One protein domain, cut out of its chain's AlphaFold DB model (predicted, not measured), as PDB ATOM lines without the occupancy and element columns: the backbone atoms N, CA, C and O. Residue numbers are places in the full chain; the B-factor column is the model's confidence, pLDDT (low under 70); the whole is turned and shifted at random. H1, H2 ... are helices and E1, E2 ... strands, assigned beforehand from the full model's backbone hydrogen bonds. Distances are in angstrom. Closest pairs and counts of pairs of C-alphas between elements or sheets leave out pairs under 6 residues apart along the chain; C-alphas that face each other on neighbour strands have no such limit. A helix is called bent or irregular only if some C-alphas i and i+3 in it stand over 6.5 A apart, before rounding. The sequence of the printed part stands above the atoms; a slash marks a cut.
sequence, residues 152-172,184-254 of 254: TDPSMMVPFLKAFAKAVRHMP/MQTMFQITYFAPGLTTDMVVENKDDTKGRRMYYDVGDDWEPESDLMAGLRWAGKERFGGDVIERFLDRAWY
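Overview. This is residues 152 to 172 and 184 to 254 of the 254 residues of an uncharacterized protein of Ophiobolus disseminans (UniProt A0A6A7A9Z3). A small, three-stranded sheet of E1, E2 and E3 forms the middle, with helices H1 and H2 loosely set to one side of it; the long link of residues 194 to 211 loops out on the other side. The short H3 sits near the end of the sheet where E2 and E3 begin. The printed part has 92 residues, with three named helices and three named strands in the order H1, E1, E2, H2, H3, E3, and the sheet is mixed, in the order E1, E2, E3. The class is mixed, helices and strands, although only 44 residues are in named elements, under half. The whole is compact, with a radius of gyration of the C-alphas of 13.6 A, and flat, with spans of 34 by 32 by 17 A.

Arrangement. H1, residues 154 to 168, is not on the sheet. E1, residues 187 to 193, is an edge strand and forms a hairpin with E2, residues 212 to 217, the inner strand. They are antiparallel at 179 degrees, with N 191 and O 215 at 3.0 A and N 189 and O 217 at 2.7 A, within hydrogen-bond range. H2, residues 226 to 232, only grazes the sheet, with its residues 229 to 232. H2 touches H1, and the closest C-alphas, of Ala 165 and Leu 232, are 4.8 A apart. Their lines stand at a steep tilt of 43 degrees, the same way. H3, residues 237 to 240, is not on the sheet and is apart from H1 and from H2. E3, residues 244 to 248, is the other edge strand, parallel to E2 at 15 degrees, with N 245 and O 212 at 2.8 A, within hydrogen-bond range. E2, H2, H3 and E3 form a strand-helix-strand unit, two parallel neighbour strands with helices between, with a right-handed crossover. Each O i to N i+4 pair is within hydrogen-bond range in H2 and 9 of 11 are in H1, while H3 is too short for such a pair.

Along the chain. H1 begins at C-alpha 154, (-47.080, 9.665, 22.593), and is 20.0 A long. It is neither bent nor irregular, but only just: C-alphas 155 and 158 are 6.2 A apart. E1 is 18.3 A long and E2 17.2 A. H2 is 10.0 A long and H3 5.4 A. E3 is 13.0 A long and ends at C-alpha 248, (-42.831, 25.739, 28.319).

Size, cuts and confidence. The two C-alphas farthest apart, those of Ser 155 and Lys 206, are 38.2 A apart. Residues 173 to 183 are cut out, with 34.6 A between C-alphas 172 and 184 across the cut. The link from E1 to E2 is long, with 18 residues. The mean pLDDT of the printed part is 85.2, and residues 251 to 254 are under 70.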
ATOM      1  N   THR A 152     -40.407  11.989  21.486       79.88
ATOM      2  CA  THR A 152     -41.417  11.330  22.317       79.88
ATOM      3  C   THR A 152     -42.285  10.391  21.473       79.88
ATOM      4  O   THR A 152     -42.717  10.741  20.377       79.88
ATOM      5  N   ASP A 153     -42.580   9.197  21.986       81.62
ATOM      6  CA  ASP A 153     -43.637   8.322  21.479       81.62
ATOM      7  C   ASP A 153     -44.900   8.567  22.320       81.62
ATOM      8  O   ASP A 153     -45.001   8.060  23.445       81.62
ATOM      9  N   PRO A 154     -45.895   9.323  21.814       80.75
ATOM     10  CA  PRO A 154     -47.080   9.665  22.593       80.75
ATOM     11  C   PRO A 154     -47.870   8.436  23.050       80.75
ATOM     12  O   PRO A 154     -48.498   8.476  24.109       80.75
ATOM     13  N   SER A 155     -47.822   7.334  22.290       80.38
ATOM     14  CA  SER A 155     -48.562   6.108  22.607       80.38
ATOM     15  C   SER A 155     -48.054   5.430  23.883       80.38
ATOM     16  O   SER A 155     -48.834   4.805  24.604       80.38
ATOM     17  N   MET A 156     -46.772   5.621  24.199       77.31
ATOM     18  CA  MET A 156     -46.111   5.087  25.387       77.31
ATOM     19  C   MET A 156     -45.995   6.147  26.491       77.31
ATOM     20  O   MET A 156     -46.268   5.862  27.659       77.31
ATOM     21  N   MET A 157     -45.633   7.381  26.130       80.88
ATOM     22  CA  MET A 157     -45.389   8.470  27.078       80.88
ATOM     23  C   MET A 157     -46.668   8.953  27.769       80.88
ATOM     24  O   MET A 157     -46.689   9.129  28.987       80.88
ATOM     25  N   VAL A 158     -47.766   9.151  27.029       84.75
ATOM     26  CA  VAL A 158     -49.001   9.720  27.601       84.75
ATOM     27  C   VAL A 158     -49.590   8.832  28.708       84.75
ATOM     28  O   VAL A 158     -49.915   9.366  29.776       84.75
ATOM     29  N   PRO A 159     -49.721   7.500  28.539       81.88
ATOM     30  CA  PRO A 159     -50.157   6.621  29.625       81.88
ATOM     31  C   PRO A 159     -49.267   6.697  30.873       81.88
ATOM     32  O   PRO A 159     -49.790   6.789  31.989       81.88
ATOM     33  N   PHE A 160     -47.943   6.725  30.692       80.38
ATOM     34  CA  PHE A 160     -46.980   6.858  31.786       80.38
ATOM     35  C   PHE A 160     -47.147   8.184  32.535       80.38
ATOM     36  O   PHE A 160     -47.273   8.196  33.761       80.38
ATOM     37  N   LEU A 161     -47.247   9.302  31.816       85.38
ATOM     38  CA  LEU A 161     -47.443  10.611  32.433       85.38
ATOM     39  C   LEU A 161     -48.804  10.722  33.134       85.38
ATOM     40  O   LEU A 161     -48.888  11.313  34.210       85.38
ATOM     41  N   LYS A 162     -49.870  10.110  32.596       85.44
ATOM     42  CA  LYS A 162     -51.186  10.041  33.266       85.44
ATOM     43  C   LYS A 162     -51.099   9.249  34.577       85.44
ATOM     44  O   LYS A 162     -51.667   9.666  35.591       85.44
ATOM     45  N   ALA A 163     -50.362   8.140  34.582       79.94
ATOM     46  CA  ALA A 163     -50.072   7.369  35.787       79.94
ATOM     47  C   ALA A 163     -49.265   8.182  36.812       79.94
ATOM     48  O   ALA A 163     -49.640   8.239  37.986       79.94
ATOM     49  N   PHE A 164     -48.208   8.859  36.364       82.88
ATOM     50  CA  PHE A 164     -47.383   9.724  37.202       82.88
ATOM     51  C   PHE A 164     -48.196  10.870  37.813       82.88
ATOM     52  O   PHE A 164     -48.191  11.054  39.028       82.88
ATOM     53  N   ALA A 165     -48.995  11.575  37.012       86.88
ATOM     54  CA  ALA A 165     -49.871  12.644  37.480       86.88
ATOM     55  C   ALA A 165     -50.870  12.159  38.545       86.88
ATOM     56  O   ALA A 165     -51.133  12.850  39.532       86.88
ATOM     57  N   LYS A 166     -51.399  10.938  38.394       84.19
ATOM     58  CA  LYS A 166     -52.242  10.308  39.417       84.19
ATOM     59  C   LYS A 166     -51.465  10.010  40.700       84.19
ATOM     60  O   LYS A 166     -52.012  10.212  41.778       84.19
ATOM     61  N   ALA A 167     -50.217   9.561  40.604       78.94
ATOM     62  CA  ALA A 167     -49.366   9.335  41.771       78.94
ATOM     63  C   ALA A 167     -49.048  10.650  42.503       78.94
ATOM     64  O   ALA A 167     -49.205  10.720  43.719       78.94
ATOM     65  N   VAL A 168     -48.705  11.711  41.766       82.31
ATOM     66  CA  VAL A 168     -48.411  13.052  42.301       82.31
ATOM     67  C   VAL A 168     -49.579  13.624  43.116       82.31
ATOM     68  O   VAL A 168     -49.352  14.268  44.141       82.31
ATOM     69  N   ARG A 169     -50.835  13.334  42.742       83.31
ATOM     70  CA  ARG A 169     -52.029  13.707  43.536       83.31
ATOM     71  C   ARG A 169     -52.043  13.116  44.946       83.31
ATOM     72  O   ARG A 169     -52.681  13.679  45.826       83.31
ATOM     73  N   HIS A 170     -51.349  12.004  45.162       77.00
ATOM     74  CA  HIS A 170     -51.217  11.345  46.459       77.00
ATOM     75  C   HIS A 170     -49.900  11.695  47.171       77.00
ATOM     76  O   HIS A 170     -49.517  11.015  48.118       77.00
ATOM     77  N   MET A 171     -49.210  12.760  46.739       78.62
ATOM     78  CA  MET A 171     -47.984  13.274  47.360       78.62
ATOM     79  C   MET A 171     -48.198  14.718  47.856       78.62
ATOM     80  O   MET A 171     -47.596  15.660  47.336       78.62
ATOM     81  N   PRO A 172     -49.060  14.944  48.867       73.19
ATOM     82  CA  PRO A 172     -49.540  16.285  49.230       73.19
ATOM     83  C   PRO A 172     -48.447  17.232  49.736       73.19
ATOM     84  O   PRO A 172     -48.576  18.453  49.670       73.19
ATOM     85  N   MET A 184     -31.450  12.603  21.582       72.69
ATOM     86  CA  MET A 184     -30.342  12.802  20.642       72.69
ATOM     87  C   MET A 184     -29.907  14.266  20.519       72.69
ATOM     88  O   MET A 184     -28.720  14.560  20.527       72.69
ATOM     89  N   GLN A 185     -30.854  15.196  20.421       73.25
ATOM     90  CA  GLN A 185     -30.562  16.615  20.178       73.25
ATOM     91  C   GLN A 185     -31.109  17.540  21.272       73.25
ATOM     92  O   GLN A 185     -31.075  18.756  21.127       73.25
ATOM     93  N   THR A 186     -31.677  16.981  22.340       77.19
ATOM     94  CA  THR A 186     -32.472  17.732  23.321       77.19
ATOM     95  C   THR A 186     -32.572  16.960  24.631       77.19
ATOM     96  O   THR A 186     -32.206  15.791  24.716       77.19
ATOM     97  N   MET A 187     -33.153  17.588  25.642       80.56
ATOM     98  CA  MET A 187     -33.702  16.908  26.806       80.56
ATOM     99  C   MET A 187     -35.224  16.768  26.648       80.56
ATOM    100  O   MET A 187     -35.855  17.596  25.996       80.56
ATOM    101  N   PHE A 188     -35.809  15.714  27.213       85.06
ATOM    102  CA  PHE A 188     -37.207  15.701  27.637       85.06
ATOM    103  C   PHE A 188     -37.225  15.881  29.151       85.06
ATOM    104  O   PHE A 188     -36.642  15.067  29.868       85.06
ATOM    105  N   GLN A 189     -37.889  16.913  29.657       87.00
ATOM    106  CA  GLN A 189     -37.910  17.233  31.070       87.00
ATOM    107  C   GLN A 189     -39.234  17.860  31.525       87.00
ATOM    108  O   GLN A 189     -39.765  18.790  30.924       87.00
ATOM    109  N   ILE A 190     -39.767  17.352  32.638       91.12
ATOM    110  CA  ILE A 190     -40.895  17.934  33.373       91.12
ATOM    111  C   ILE A 190     -40.465  18.113  34.825       91.12
ATOM    112  O   ILE A 190     -40.110  17.142  35.500       91.12
ATOM    113  N   THR A 191     -40.526  19.341  35.332       91.31
ATOM    114  CA  THR A 191     -40.030  19.653  36.678       91.31
ATOM    115  C   THR A 191     -41.013  20.500  37.463       91.31
ATOM    116  O   THR A 191     -41.571  21.465  36.952       91.31
ATOM    117  N   TYR A 192     -41.189  20.166  38.739       93.25
ATOM    118  CA  TYR A 192     -42.016  20.912  39.683       93.25
ATOM    119  C   TYR A 192     -41.176  21.495  40.815       93.25
ATOM    120  O   TYR A 192     -40.382  20.784  41.431       93.25
ATOM    121  N   PHE A 193     -41.462  22.746  41.183       92.56
ATOM    122  CA  PHE A 193     -40.902  23.407  42.359       92.56
ATOM    123  C   PHE A 193     -42.002  23.945  43.274       92.56
ATOM    124  O   PHE A 193     -42.867  24.724  42.869       92.56
ATOM    125  N   ALA A 194     -41.926  23.595  44.555       93.19
ATOM    126  CA  ALA A 194     -42.702  24.248  45.601       93.19
ATOM    127  C   ALA A 194     -42.226  25.698  45.851       93.19
ATOM    128  O   ALA A 194     -41.106  26.063  45.468       93.19
ATOM    129  N   PRO A 195     -43.039  26.524  46.539       94.62
ATOM    130  CA  PRO A 195     -42.635  27.861  46.952       94.62
ATOM    131  C   PRO A 195     -41.336  27.860  47.768       94.62
ATOM    132  O   PRO A 195     -41.113  26.997  48.621       94.62
ATOM    133  N   GLY A 196     -40.489  28.854  47.516       91.88
ATOM    134  CA  GLY A 196     -39.217  29.102  48.190       91.88
ATOM    135  C   GLY A 196     -38.027  28.312  47.644       91.88
ATOM    136  O   GLY A 196     -36.912  28.528  48.110       91.88
ATOM    137  N   LEU A 197     -38.230  27.405  46.681       89.81
ATOM    138  CA  LEU A 197     -37.122  26.731  45.998       89.81
ATOM    139  C   LEU A 197     -36.573  27.591  44.854       89.81
ATOM    140  O   LEU A 197     -37.315  28.338  44.226       89.81
ATOM    141  N   THR A 198     -35.287  27.470  44.565       88.25
ATOM    142  CA  THR A 198     -34.636  28.143  43.434       88.25
ATOM    143  C   THR A 198     -34.203  27.111  42.404       88.25
ATOM    144  O   THR A 198     -33.923  25.968  42.766       88.25
ATOM    145  N   THR A 199     -34.106  27.526  41.146       86.19
ATOM    146  CA  THR A 199     -33.548  26.721  40.057       86.19
ATOM    147  C   THR A 199     -32.657  27.588  39.175       86.19
ATOM    148  O   THR A 199     -32.859  28.796  39.077       86.19
ATOM    149  N   ASP A 200     -31.647  26.968  38.584       84.69
ATOM    150  CA  ASP A 200     -30.777  27.512  37.546       84.69
ATOM    151  C   ASP A 200     -31.293  27.221  36.126       84.69
ATOM    152  O   ASP A 200     -30.783  27.801  35.173       84.69
ATOM    153  N   MET A 201     -32.330  26.386  35.982       78.25
ATOM    154  CA  MET A 201     -32.886  25.999  34.680       78.25
ATOM    155  C   MET A 201     -33.563  27.152  33.937       78.25
ATOM    156  O   MET A 201     -33.647  27.138  32.714       78.25
ATOM    157  N   VAL A 202     -34.098  28.134  34.666       83.94
ATOM    158  CA  VAL A 202     -34.852  29.251  34.091       83.94
ATOM    159  C   VAL A 202     -34.508  30.523  34.844       83.94
ATOM    160  O   VAL A 202     -34.381  30.521  36.069       83.94
ATOM    161  N   VAL A 203     -34.413  31.641  34.125       83.44
ATOM    162  CA  VAL A 203     -34.336  32.962  34.754       83.44
ATOM    163  C   VAL A 203     -35.709  33.305  35.333       83.44
ATOM    164  O   VAL A 203     -36.629  33.702  34.621       83.44
ATOM    165  N   GLU A 204     -35.856  33.110  36.639       84.19
ATOM    166  CA  GLU A 204     -37.092  33.389  37.367       84.19
ATOM    167  C   GLU A 204     -37.141  34.829  37.881       84.19
ATOM    168  O   GLU A 204     -36.151  35.383  38.371       84.19
ATOM    169  N   ASN A 205     -38.336  35.419  37.874       84.56
ATOM    170  CA  ASN A 205     -38.561  36.643  38.626       84.56
ATOM    171  C   ASN A 205     -38.611  36.312  40.123       84.56
ATOM    172  O   ASN A 205     -39.084  35.250  40.528       84.56
ATOM    173  N   LYS A 206     -38.192  37.252  40.982       78.94
ATOM    174  CA  LYS A 206     -38.197  37.048  42.448       78.94
ATOM    175  C   LYS A 206     -39.565  36.619  42.989       78.94
ATOM    176  O   LYS A 206     -39.628  35.885  43.973       78.94
ATOM    177  N   ASP A 207     -40.645  37.057  42.348       87.88
ATOM    178  CA  ASP A 207     -42.010  36.713  42.740       87.88
ATOM    179  C   ASP A 207     -42.435  35.297  42.324       87.88
ATOM    180  O   ASP A 207     -43.247  34.702  43.028       87.88
ATOM    181  N   ASP A 208     -41.841  34.711  41.278       88.56
ATOM    182  CA  ASP A 208     -42.163  33.343  40.838       88.56
ATOM    183  C   ASP A 208     -41.849  32.332  41.946       88.56
ATOM    184  O   ASP A 208     -42.610  31.396  42.190       88.56
ATOM    185  N   THR A 209     -40.766  32.577  42.693       90.69
ATOM    186  CA  THR A 209     -40.354  31.737  43.824       90.69
ATOM    187  C   THR A 209     -41.388  31.693  44.950       90.69
ATOM    188  O   THR A 209     -41.352  30.780  45.771       90.69
ATOM    189  N   LYS A 210     -42.343  32.631  45.007       92.94
ATOM    190  CA  LYS A 210     -43.436  32.620  45.994       92.94
ATOM    191  C   LYS A 210     -44.545  31.633  45.621       92.94
ATOM    192  O   LYS A 210     -45.333  31.257  46.487       92.94
ATOM    193  N   GLY A 211     -44.616  31.232  44.354       94.62
ATOM    194  CA  GLY A 211     -45.615  30.316  43.822       94.62
ATOM    195  C   GLY A 211     -45.107  28.885  43.671       94.62
ATOM    196  O   GLY A 211     -43.909  28.589  43.710       94.62
ATOM    197  N   ARG A 212     -46.059  27.972  43.467       95.50
ATOM    198  CA  ARG A 212     -45.768  26.663  42.878       95.50
ATOM    199  C   ARG A 212     -45.412  26.879  41.412       95.50
ATOM    200  O   ARG A 212     -46.075  27.674  40.751       95.50
ATOM    201  N   ARG A 213     -44.413  26.164  40.901       95.94
ATOM    202  CA  ARG A 213     -43.965  26.273  39.506       95.94
ATOM    203  C   ARG A 213     -43.861  24.905  38.855       95.94
ATOM    204  O   ARG A 213     -43.515  23.935  39.528       95.94
ATOM    205  N   MET A 214     -44.160  24.851  37.566       95.19
ATOM    206  CA  MET A 214     -44.018  23.674  36.720       95.19
ATOM    207  C   MET A 214     -43.384  24.088  35.393       95.19
ATOM    208  O   MET A 214     -43.854  25.026  34.745       95.19
ATOM    209  N   TYR A 215     -42.332  23.384  35.004       94.38
ATOM    210  CA  TYR A 215     -41.586  23.633  33.779       94.38
ATOM    211  C   TYR A 215     -41.637  22.416  32.867       94.38
ATOM    212  O   TYR A 215     -41.545  21.282  33.343       94.38
ATOM    213  N   TYR A 216     -41.800  22.680  31.574       92.81
ATOM    214  CA  TYR A 216     -41.886  21.682  30.518       92.81
ATOM    215  C   TYR A 216     -40.829  21.988  29.456       92.81
ATOM    216  O   TYR A 216     -40.925  23.005  28.777       92.81
ATOM    217  N   ASP A 217     -39.845  21.112  29.306       90.56
ATOM    218  CA  ASP A 217     -38.915  21.072  28.174       90.56
ATOM    219  C   ASP A 217     -39.158  19.751  27.443       90.56
ATOM    220  O   ASP A 217     -38.583  18.722  27.770       90.56
ATOM    221  N   VAL A 218     -40.154  19.728  26.561       87.69
ATOM    222  CA  VAL A 218     -40.707  18.476  26.009       87.69
ATOM    223  C   VAL A 218     -40.637  18.405  24.480       87.69
ATOM    224  O   VAL A 218     -41.187  17.484  23.873       87.69
ATOM    225  N   GLY A 219     -39.883  19.334  23.889       81.88
ATOM    226  CA  GLY A 219     -39.686  19.501  22.455       81.88
ATOM    227  C   GLY A 219     -40.812  20.232  21.732       81.88
ATOM    228  O   GLY A 219     -41.876  20.472  22.289       81.88
ATOM    229  N   ASP A 220     -40.543  20.589  20.476       79.50
ATOM    230  CA  ASP A 220     -41.434  21.431  19.663       79.50
ATOM    231  C   ASP A 220     -42.621  20.644  19.075       79.50
ATOM    232  O   ASP A 220     -43.675  21.204  18.782       79.50
ATOM    233  N   ASP A 221     -42.464  19.325  18.923       78.75
ATOM    234  CA  ASP A 221     -43.428  18.456  18.237       78.75
ATOM    235  C   ASP A 221     -44.436  17.783  19.183       78.75
ATOM    236  O   ASP A 221     -45.308  17.022  18.747       78.75
ATOM    237  N   TRP A 222     -44.326  18.019  20.494       85.69
ATOM    238  CA  TRP A 222     -45.202  17.397  21.479       85.69
ATOM    239  C   TRP A 222     -45.476  18.307  22.672       85.69
ATOM    240  O   TRP A 222     -44.562  18.791  23.326       85.69
ATOM    241  N   GLU A 223     -46.752  18.430  23.035       86.88
ATOM    242  CA  GLU A 223     -47.183  19.083  24.269       86.88
ATOM    243  C   GLU A 223     -48.124  18.160  25.066       86.88
ATOM    244  O   GLU A 223     -48.918  17.412  24.477       86.88
ATOM    245  N   PRO A 224     -48.090  18.193  26.413       87.75
ATOM    246  CA  PRO A 224     -49.021  17.430  27.227       87.75
ATOM    247  C   PRO A 224     -50.455  17.944  27.044       87.75
ATOM    248  O   PRO A 224     -50.727  19.136  27.180       87.75
ATOM    249  N   GLU A 225     -51.409  17.032  26.842       91.75
ATOM    250  CA  GLU A 225     -52.838  17.368  26.798       91.75
ATOM    251  C   GLU A 225     -53.288  18.135  28.058       91.75
ATOM    252  O   GLU A 225     -52.802  17.892  29.170       91.75
ATOM    253  N   SER A 226     -54.302  18.996  27.918       90.81
ATOM    254  CA  SER A 226     -54.848  19.807  29.020       90.81
ATOM    255  C   SER A 226     -55.207  18.989  30.261       90.81
ATOM    256  O   SER A 226     -54.956  19.420  31.389       90.81
ATOM    257  N   ASP A 227     -55.760  17.792  30.065       92.00
ATOM    258  CA  ASP A 227     -56.164  16.892  31.146       92.00
ATOM    259  C   ASP A 227     -54.961  16.307  31.891       92.00
ATOM    260  O   ASP A 227     -54.992  16.144  33.116       92.00
ATOM    261  N   LEU A 228     -53.877  16.018  31.164       90.94
ATOM    262  CA  LEU A 228     -52.626  15.561  31.751       90.94
ATOM    263  C   LEU A 228     -51.977  16.683  32.569       90.94
ATOM    264  O   LEU A 228     -51.622  16.458  33.730       90.94
ATOM    265  N   MET A 229     -51.907  17.898  32.017       93.19
ATOM    266  CA  MET A 229     -51.430  19.071  32.757       93.19
ATOM    267  C   MET A 229     -52.261  19.290  34.023       93.19
ATOM    268  O   MET A 229     -51.712  19.357  35.119       93.19
ATOM    269  N   ALA A 230     -53.595  19.265  33.923       92.69
ATOM    270  CA  ALA A 230     -54.488  19.372  35.078       92.69
ATOM    271  C   ALA A 230     -54.231  18.292  36.146       92.69
ATOM    272  O   ALA A 230     -54.428  18.527  37.341       92.69
ATOM    273  N   GLY A 231     -53.775  17.106  35.738       91.12
ATOM    274  CA  GLY A 231     -53.240  16.077  36.622       91.12
ATOM    275  C   GLY A 231     -52.024  16.543  37.418       91.12
ATOM    276  O   GLY A 231     -52.053  16.494  38.648       91.12
ATOM    277  N   LEU A 232     -50.994  17.027  36.724       92.19
ATOM    278  CA  LEU A 232     -49.723  17.475  37.302       92.19
ATOM    279  C   LEU A 232     -49.867  18.723  38.185       92.19
ATOM    280  O   LEU A 232     -49.189  18.826  39.205       92.19
ATOM    281  N   ARG A 233     -50.817  19.621  37.882       94.19
ATOM    282  CA  ARG A 233     -51.128  20.823  38.689       94.19
ATOM    283  C   ARG A 233     -51.507  20.526  40.141       94.19
ATOM    284  O   ARG A 233     -51.528  21.440  40.967       94.19
ATOM    285  N   TRP A 234     -51.820  19.277  40.478       92.44
ATOM    286  CA  TRP A 234     -52.064  18.865  41.859       92.44
ATOM    287  C   TRP A 234     -50.798  18.738  42.710       92.44
ATOM    288  O   TRP A 234     -50.916  18.691  43.935       92.44
ATOM    289  N   ALA A 235     -49.610  18.741  42.101       90.31
ATOM    290  CA  ALA A 235     -48.336  18.691  42.808       90.31
ATOM    291  C   ALA A 235     -48.270  19.751  43.915       90.31
ATOM    292  O   ALA A 235     -48.369  20.953  43.654       90.31
ATOM    293  N   GLY A 236     -48.175  19.298  45.166       88.44
ATOM    294  CA  GLY A 236     -48.082  20.155  46.350       88.44
ATOM    295  C   GLY A 236     -49.277  21.085  46.588       88.44
ATOM    296  O   GLY A 236     -49.194  21.951  47.458       88.44
ATOM    297  N   LYS A 237     -50.389  20.927  45.855       91.88
ATOM    298  CA  LYS A 237     -51.566  21.803  45.965       91.88
ATOM    299  C   LYS A 237     -52.173  21.771  47.365       91.88
ATOM    300  O   LYS A 237     -52.562  22.811  47.877       91.88
ATOM    301  N   GLU A 238     -52.226  20.601  47.992       89.19
ATOM    302  CA  GLU A 238     -52.792  20.447  49.335       89.19
ATOM    303  C   GLU A 238     -51.996  21.222  50.394       89.19
ATOM    304  O   GLU A 238     -52.577  21.915  51.223       89.19
ATOM    305  N   ARG A 239     -50.659  21.158  50.341       88.94
ATOM    306  CA  ARG A 239     -49.789  21.831  51.315       88.94
ATOM    307  C   ARG A 239     -49.581  23.315  51.032       88.94
ATOM    308  O   ARG A 239     -49.508  24.101  51.971       88.94
ATOM    309  N   PHE A 240     -49.371  23.680  49.771       91.31
ATOM    310  CA  PHE A 240     -48.927  25.024  49.393       91.31
ATOM    311  C   PHE A 240     -50.044  25.881  48.787       91.31
ATOM    312  O   PHE A 240     -49.867  27.089  48.659       91.31
ATOM    313  N   GLY A 241     -51.193  25.288  48.448       92.06
ATOM    314  CA  GLY A 241     -52.333  26.001  47.878       92.06
ATOM    315  C   GLY A 241     -52.018  26.695  46.551       92.06
ATOM    316  O   GLY A 241     -51.070  26.337  45.847       92.06
ATOM    317  N   GLY A 242     -52.842  27.692  46.217       91.56
ATOM    318  CA  GLY A 242     -52.665  28.572  45.059       91.56
ATOM    319  C   GLY A 242     -52.755  27.869  43.705       91.56
ATOM    320  O   GLY A 242     -52.971  26.658  43.629       91.56
ATOM    321  N   ASP A 243     -52.566  28.634  42.637       93.06
ATOM    322  CA  ASP A 243     -52.348  28.106  41.290       93.06
ATOM    323  C   ASP A 243     -50.856  27.848  41.047       93.06
ATOM    324  O   ASP A 243     -49.997  28.274  41.824       93.06
ATOM    325  N   VAL A 244     -50.551  27.075  40.007       95.00
ATOM    326  CA  VAL A 244     -49.174  26.794  39.597       95.00
ATOM    327  C   VAL A 244     -48.808  27.681  38.413       95.00
ATOM    328  O   VAL A 244     -49.604  27.859  37.495       95.00
ATOM    329  N   ILE A 245     -47.610  28.251  38.458       95.44
ATOM    330  CA  ILE A 245     -47.009  28.991  37.353       95.44
ATOM    331  C   ILE A 245     -46.431  27.955  36.389       95.44
ATOM    332  O   ILE A 245     -45.518  27.219  36.757       95.44
ATOM    333  N   GLU A 246     -46.976  27.880  35.182       94.75
ATOM    334  CA  GLU A 246     -46.556  26.925  34.152       94.75
ATOM    335  C   GLU A 246     -45.778  27.645  33.053       94.75
ATOM    336  O   GLU A 246     -46.196  28.714  32.602       94.75
ATOM    337  N   ARG A 247     -44.647  27.071  32.624       93.50
ATOM    338  CA  ARG A 247     -43.904  27.552  31.450       93.50
ATOM    339  C   ARG A 247     -43.407  26.384  30.608       93.50
ATOM    340  O   ARG A 247     -42.856  25.426  31.150       93.50
ATOM    341  N   PHE A 248     -43.573  26.517  29.300       92.00
ATOM    342  CA  PHE A 248     -42.831  25.739  28.319       92.00
ATOM    343  C   PHE A 248     -41.504  26.451  28.086       92.00
ATOM    344  O   PHE A 248     -41.478  27.675  27.929       92.00
ATOM    345  N   LEU A 249     -40.407  25.712  28.191       89.00
ATOM    346  CA  LEU A 249     -39.074  26.258  28.007       89.00
ATOM    347  C   LEU A 249     -38.785  26.271  26.510       89.00
ATOM    348  O   LEU A 249     -38.757  25.224  25.873       89.00
ATOM    349  N   ASP A 250     -38.607  27.471  25.959       73.38
ATOM    350  CA  ASP A 250     -38.159  27.629  24.580       73.38
ATOM    351  C   ASP A 250     -36.717  27.136  24.463       73.38
ATOM    352  O   ASP A 250     -35.858  27.500  25.276       73.38
ATOM    353  N   ARG A 251     -36.430  26.382  23.396       64.06
ATOM    354  CA  ARG A 251     -35.078  25.964  22.992       64.06
ATOM    355  C   ARG A 251     -34.277  27.140  22.432       64.06
ATOM    356  O   ARG A 251     -33.728  27.095  21.334       64.06
ATOM    357  N   ALA A 252     -34.217  28.239  23.167       44.28
ATOM    358  CA  ALA A 252     -33.327  29.333  22.851       44.28
ATOM    359  C   ALA A 252     -31.921  28.964  23.358       44.28
ATOM    360  O   ALA A 252     -31.500  29.432  24.411       44.28
ATOM    361  N   TRP A 253     -31.204  28.180  22.543       39.03
ATOM    362  CA  TRP A 253     -29.745  27.977  22.545       39.03
ATOM    363  C   TRP A 253     -29.163  26.957  23.544       39.03
ATOM    364  O   TRP A 253     -29.003  27.239  24.730       39.03
ATOM    365  N   TYR A 254     -28.713  25.823  22.993       37.53
ATOM    366  CA  TYR A 254     -27.382  25.272  23.277       37.53
ATOM    367  C   TYR A 254     -26.474  25.559  22.079       37.53
ATOM    368  O   TYR A 254     -26.995  25.525  20.938       37.53
TER     369      TYR A 254